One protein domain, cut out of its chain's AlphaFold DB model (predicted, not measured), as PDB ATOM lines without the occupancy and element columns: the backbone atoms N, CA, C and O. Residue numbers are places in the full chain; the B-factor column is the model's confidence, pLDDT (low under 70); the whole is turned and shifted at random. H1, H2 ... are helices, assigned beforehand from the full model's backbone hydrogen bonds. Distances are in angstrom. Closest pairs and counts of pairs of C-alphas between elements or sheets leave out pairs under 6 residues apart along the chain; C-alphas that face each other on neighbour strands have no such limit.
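Overview. This is residues 5 to 52 of the 55 residues of an uncharacterized protein of Mesorhizobium sp. L-8-10 (UniProt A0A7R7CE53). One long helix, H1, makes the length of the model, and after it the backbone folds back through the small helix H2 into a short last helix, H3, as a hook. Residues 5 to 22 stick out as a free arm. The printed part has 48 residues with three named helices, H1, H2 and H3 in that order, and no named strand; the class is all helix. It is extended, with a radius of gyration of the C-alphas of 15.1 A, and spans 49 by 20 by 8 A.

Arrangement. H1, residues 6 to 31, touches no helix. H2, residues 35 to 40, is close to H1 but not clearly touching; their closest C-alphas, of Ile 30 and Arg 38, are 7.3 A apart. Their lines are only just about perpendicular, at 72 degrees. H3, residues 45 to 52, is apart from both H1 and H2. In H1, H2 and H3 every O i to N i+4 pair is within hydrogen-bond range.

Along the chain. H1 begins at C-alpha 6 (19.089, -14.417, 1.624) and is 37.1 A long from first to last C-alpha. H2 measures 8.8 A and H3 10.6 A, ending at C-alpha 52 (18.229, 14.335, 14.389).

Size, cuts and confidence. The C-alphas farthest apart, of Asn 5 and Glu 36, are 49.7 A apart. The printed part has no cut, both links are tight, and no printed residue is under pLDDT 70.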
ATOM      1  N   ASN A   5      19.126 -16.718   5.456       73.81
ATOM      2  CA  ASN A   5      17.968 -16.640   4.578       73.81
ATOM      3  C   ASN A   5      18.164 -15.406   3.683       73.81
ATOM      4  O   ASN A   5      17.795 -14.300   4.094       73.81
ATOM      5  N   PRO A   6      18.764 -15.551   2.486       71.44
ATOM      6  CA  PRO A   6      19.089 -14.417   1.624       71.44
ATOM      7  C   PRO A   6      17.842 -13.609   1.248       71.44
ATOM      8  O   PRO A   6      17.930 -12.401   1.054       71.44
ATOM      9  N   ILE A   7      16.669 -14.252   1.220       78.31
ATOM     10  CA  ILE A   7      15.385 -13.607   0.929       78.31
ATOM     11  C   ILE A   7      14.975 -12.669   2.069       78.31
ATOM     12  O   ILE A   7      14.510 -11.561   1.806       78.31
ATOM     13  N   GLY A   8      15.167 -13.083   3.325       77.25
ATOM     14  CA  GLY A   8      14.882 -12.248   4.496       77.25
ATOM     15  C   GLY A   8      15.801 -11.028   4.563       77.25
ATOM     16  O   GLY A   8      15.329  -9.899   4.643       77.25
ATOM     17  N   ILE A   9      17.108 -11.250   4.401       77.00
ATOM     18  CA  ILE A   9      18.119 -10.181   4.412       77.00
ATOM     19  C   ILE A   9      17.870  -9.176   3.279       77.00
ATOM     20  O   ILE A   9      17.890  -7.965   3.504       77.00
ATOM     21  N   ALA A  10      17.588  -9.659   2.064       81.44
ATOM     22  CA  ALA A  10      17.260  -8.796   0.935       81.44
ATOM     23  C   ALA A  10      15.974  -8.000   1.192       81.44
ATOM     24  O   ALA A  10      15.947  -6.795   0.950       81.44
ATOM     25  N   ARG A  11      14.919  -8.637   1.719       81.69
ATOM     26  CA  ARG A  11      13.647  -7.978   2.049       81.69
ATOM     27  C   ARG A  11      13.843  -6.836   3.045       81.69
ATOM     28  O   ARG A  11      13.376  -5.729   2.783       81.69
ATOM     29  N   ASP A  12      14.554  -7.074   4.140       78.69
ATOM     30  CA  ASP A  12      14.803  -6.049   5.159       78.69
ATOM     31  C   ASP A  12      15.635  -4.891   4.595       78.69
ATOM     32  O   ASP A  12      15.344  -3.713   4.835       78.69
ATOM     33  N   TYR A  13      16.617  -5.212   3.750       81.12
ATOM     34  CA  TYR A  13      17.401  -4.220   3.025       81.12
ATOM     35  C   TYR A  13      16.538  -3.379   2.065       81.12
ATOM     36  O   TYR A  13      16.629  -2.148   2.061       81.12
ATOM     37  N   PHE A  14      15.630  -4.009   1.314       85.25
ATOM     38  CA  PHE A  14      14.677  -3.319   0.439       85.25
ATOM     39  C   PHE A  14      13.716  -2.419   1.216       85.25
ATOM     40  O   PHE A  14      13.446  -1.299   0.775       85.25
ATOM     41  N   HIS A  15      13.226  -2.852   2.379       82.44
ATOM     42  CA  HIS A  15      12.388  -2.013   3.238       82.44
ATOM     43  C   HIS A  15      13.133  -0.760   3.704       82.44
ATOM     44  O   HIS A  15      12.583   0.345   3.642       82.44
ATOM     45  N   ARG A  16      14.405  -0.903   4.094       83.25
ATOM     46  CA  ARG A  16      15.247   0.230   4.491       83.25
ATOM     47  C   ARG A  16      15.483   1.203   3.335       83.25
ATOM     48  O   ARG A  16      15.327   2.410   3.520       83.25
ATOM     49  N   ILE A  17      15.783   0.694   2.137       84.50
ATOM     50  CA  ILE A  17      15.953   1.522   0.931       84.50
ATOM     51  C   ILE A  17      14.660   2.248   0.575       84.50
ATOM     52  O   ILE A  17      14.692   3.440   0.273       84.50
ATOM     53  N   ARG A  18      13.514   1.561   0.605       85.56
ATOM     54  CA  ARG A  18      12.227   2.174   0.265       85.56
ATOM     55  C   ARG A  18      11.927   3.358   1.178       85.56
ATOM     56  O   ARG A  18      11.615   4.433   0.675       85.56
ATOM     57  N   ARG A  19      12.099   3.181   2.490       85.25
ATOM     58  CA  ARG A  19      11.920   4.258   3.470       85.25
ATOM     59  C   ARG A  19      12.861   5.432   3.199       85.25
ATOM     60  O   ARG A  19      12.416   6.572   3.175       85.25
ATOM     61  N   MET A  20      14.136   5.152   2.922       84.81
ATOM     62  CA  MET A  20      15.120   6.187   2.591       84.81
ATOM     63  C   MET A  20      14.730   6.970   1.329       84.81
ATOM     64  O   MET A  20      14.839   8.193   1.295       84.81
ATOM     65  N   ARG A  21      14.231   6.288   0.290       86.88
ATOM     66  CA  ARG A  21      13.772   6.942  -0.946       86.88
ATOM     67  C   ARG A  21      12.523   7.789  -0.726       86.88
ATOM     68  O   ARG A  21      12.425   8.863  -1.311       86.88
ATOM     69  N   GLU A  22      11.580   7.313   0.083       87.50
ATOM     70  CA  GLU A  22      10.388   8.083   0.451       87.50
ATOM     71  C   GLU A  22      10.783   9.359   1.210       87.50
ATOM     72  O   GLU A  22      10.317  10.438   0.851       87.50
ATOM     73  N   GLU A  23      11.723   9.268   2.159       86.44
ATOM     74  CA  GLU A  23      12.255  10.426   2.890       86.44
ATOM     75  C   GLU A  23      12.910  11.449   1.945       86.44
ATOM     76  O   GLU A  23      12.515  12.614   1.950       86.44
ATOM     77  N   ILE A  24      13.811  11.016   1.054       87.62
ATOM     78  CA  ILE A  24      14.459  11.898   0.063       87.62
ATOM     79  C   ILE A  24      13.426  12.566  -0.855       87.62
ATOM     80  O   ILE A  24      13.517  13.761  -1.135       87.62
ATOM     81  N   ARG A  25      12.418  11.817  -1.321       89.12
ATOM     82  CA  ARG A  25      11.370  12.365  -2.193       89.12
ATOM     83  C   ARG A  25      10.543  13.423  -1.470       89.12
ATOM     84  O   ARG A  25      10.208  14.441  -2.072       89.12
ATOM     85  N   THR A  26      10.221  13.204  -0.197       88.81
ATOM     86  CA  THR A  26       9.535  14.201   0.629       88.81
ATOM     87  C   THR A  26      10.393  15.449   0.824       88.81
ATOM     88  O   THR A  26       9.879  16.552   0.660       88.81
ATOM     89  N   GLU A  27      11.690  15.303   1.110       89.19
ATOM     90  CA  GLU A  27      12.610  16.443   1.239       89.19
ATOM     91  C   GLU A  27      12.673  17.278  -0.045       89.19
ATOM     92  O   GLU A  27      12.564  18.503   0.008       89.19
ATOM     93  N   GLN A  28      12.799  16.622  -1.203       90.00
ATOM     94  CA  GLN A  28      12.828  17.287  -2.506       90.00
ATOM     95  C   GLN A  28      11.503  17.986  -2.820       90.00
ATOM     96  O   GLN A  28      11.511  19.146  -3.230       90.00
ATOM     97  N   LEU A  29      10.370  17.319  -2.578       92.56
ATOM     98  CA  LEU A  29       9.046  17.899  -2.801       92.56
ATOM     99  C   LEU A  29       8.836  19.146  -1.935       92.56
ATOM    100  O   LEU A  29       8.469  20.194  -2.459       92.56
ATOM    101  N   ILE A  30       9.121  19.068  -0.634       90.94
ATOM    102  CA  ILE A  30       8.971  20.216   0.271       90.94
ATOM    103  C   ILE A  30       9.948  21.336  -0.102       90.94
ATOM    104  O   ILE A  30       9.579  22.508  -0.093       90.94
ATOM    105  N   SER A  31      11.180  20.994  -0.485       89.62
ATOM    106  CA  SER A  31      12.177  21.983  -0.909       89.62
ATOM    107  C   SER A  31      11.799  22.691  -2.210       89.62
ATOM    108  O   SER A  31      12.226  23.826  -2.409       89.62
ATOM    109  N   SER A  32      10.981  22.058  -3.059       93.12
ATOM    110  CA  SER A  32      10.445  22.663  -4.283       93.12
ATOM    111  C   SER A  32       9.298  23.653  -4.038       93.12
ATOM    112  O   SER A  32       8.935  24.399  -4.944       93.12
ATOM    113  N   LEU A  33       8.739  23.702  -2.821       94.31
ATOM    114  CA  LEU A  33       7.677  24.648  -2.482       94.31
ATOM    115  C   LEU A  33       8.198  26.100  -2.429       94.31
ATOM    116  O   LEU A  33       9.350  26.342  -2.033       94.31
ATOM    117  N   PRO A  34       7.342  27.094  -2.740       96.06
ATOM    118  CA  PRO A  34       7.646  28.509  -2.550       96.06
ATOM    119  C   PRO A  34       8.152  28.830  -1.141       96.06
ATOM    120  O   PRO A  34       7.795  28.180  -0.154       96.06
ATOM    121  N   ARG A  35       8.997  29.862  -1.032       92.81
ATOM    122  CA  ARG A  35       9.603  30.254   0.248       92.81
ATOM    123  C   ARG A  35       8.552  30.630   1.296       92.81
ATOM    124  O   ARG A  35       8.779  30.316   2.462       92.81
ATOM    125  N   GLU A  36       7.433  31.254   0.914       94.75
ATOM    126  CA  GLU A  36       6.388  31.601   1.887       94.75
ATOM    127  C   GLU A  36       5.759  30.362   2.526       94.75
ATOM    128  O   GLU A  36       5.589  30.328   3.735       94.75
ATOM    129  N   ILE A  37       5.522  29.304   1.753       93.81
ATOM    130  CA  ILE A  37       4.952  28.062   2.290       93.81
ATOM    131  C   ILE A  37       5.972  27.348   3.183       93.81
ATOM    132  O   ILE A  37       5.626  26.827   4.241       93.81
ATOM    133  N   ARG A  38       7.253  27.346   2.787       94.12
ATOM    134  CA  ARG A  38       8.324  26.699   3.563       94.12
ATOM    135  C   ARG A  38       8.503  27.318   4.951       94.12
ATOM    136  O   ARG A  38       8.662  26.564   5.909       94.12
ATOM    137  N   LYS A  39       8.438  28.652   5.082       93.56
ATOM    138  CA  LYS A  39       8.526  29.308   6.404       93.56
ATOM    139  C   LYS A  39       7.339  28.942   7.301       93.56
ATOM    140  O   LYS A  39       7.546  28.713   8.487       93.56
ATOM    141  N   ASP A  40       6.136  28.819   6.737       94.25
ATOM    142  CA  ASP A  40       4.909  28.597   7.511       94.25
ATOM    143  C   ASP A  40       4.890  27.202   8.151       94.25
ATOM    144  O   ASP A  40       4.330  27.007   9.226       94.25
ATOM    145  N   ILE A  41       5.576  26.240   7.531       90.69
ATOM    146  CA  ILE A  41       5.757  24.881   8.061       90.69
ATOM    147  C   ILE A  41       7.079  24.694   8.828       90.69
ATOM    148  O   ILE A  41       7.411  23.571   9.216       90.69
ATOM    149  N   GLY A  42       7.863  25.762   9.021       91.12
ATOM    150  CA  GLY A  42       9.151  25.718   9.720       91.12
ATOM    151  C   GLY A  42      10.247  24.941   8.980       91.12
ATOM    152  O   GLY A  42      11.135  24.369   9.611       91.12
ATOM    153  N   TRP A  43      10.183  24.861   7.650       92.38
ATOM    154  CA  TRP A  43      11.213  24.224   6.828       92.38
ATOM    155  C   TRP A  43      12.402  25.174   6.591       92.38
ATOM    156  O   TRP A  43      12.171  26.326   6.218       92.38
ATOM    157  N   PRO A  44      13.669  24.719   6.698       90.56
ATOM    158  CA  PRO A  44      14.120  23.335   6.901       90.56
ATOM    159  C   PRO A  44      14.320  22.920   8.371       90.56
ATOM    160  O   PRO A  44      14.501  21.731   8.644       90.56
ATOM    161  N   ASP A  45      14.274  23.857   9.318       90.50
ATOM    162  CA  ASP A  45      14.725  23.643  10.702       90.50
ATOM    163  C   ASP A  45      13.916  22.574  11.449       90.50
ATOM    164  O   ASP A  45      14.479  21.671  12.077       90.50
ATOM    165  N   ALA A  46      12.585  22.593  11.315       85.06
ATOM    166  CA  ALA A  46      11.703  21.598  11.924       85.06
ATOM    167  C   ALA A  46      11.984  20.175  11.403       85.06
ATOM    168  O   ALA A  46      11.870  19.189  12.142       85.06
ATOM    169  N   TYR A  47      12.387  20.052  10.133       83.94
ATOM    170  CA  TYR A  47      12.770  18.775   9.541       83.94
ATOM    171  C   TYR A  47      14.144  18.314  10.024       83.94
ATOM    172  O   TYR A  47      14.279  17.149  10.401       83.94
ATOM    173  N   ALA A  48      15.133  19.212  10.077       86.56
ATOM    174  CA  ALA A  48      16.462  18.908  10.604       86.56
ATOM    175  C   ALA A  48      16.377  18.380  12.048       86.56
ATOM    176  O   ALA A  48      16.918  17.315  12.351       86.56
ATOM    177  N   ALA A  49      15.586  19.036  12.903       87.69
ATOM    178  CA  ALA A  49      15.328  18.586  14.271       87.69
ATOM    179  C   ALA A  49      14.615  17.221  14.327       87.69
ATOM    180  O   ALA A  49      14.943  16.358  15.144       87.69
ATOM    181  N   ARG A  50      13.636  16.973  13.445       84.75
ATOM    182  CA  ARG A  50      12.970  15.662  13.350       84.75
ATOM    183  C   ARG A  50      13.924  14.560  12.890       84.75
ATOM    184  O   ARG A  50      13.823  13.447  13.399       84.75
ATOM    185  N   ARG A  51      14.813  14.851  11.941       84.06
ATOM    186  CA  ARG A  51      15.815  13.907  11.434       84.06
ATOM    187  C   ARG A  51      16.833  13.557  12.516       84.06
ATOM    188  O   ARG A  51      17.090  12.376  12.711       84.06
ATOM    189  N   ALA A  52      17.315  14.546  13.267       86.69
ATOM    190  CA  ALA A  52      18.229  14.335  14.389       86.69
ATOM    191  C   ALA A  52      17.640  13.423  15.483       86.69
ATOM    192  O   ALA A  52      18.371  12.650  16.077       86.69
TER     193      ALA A  52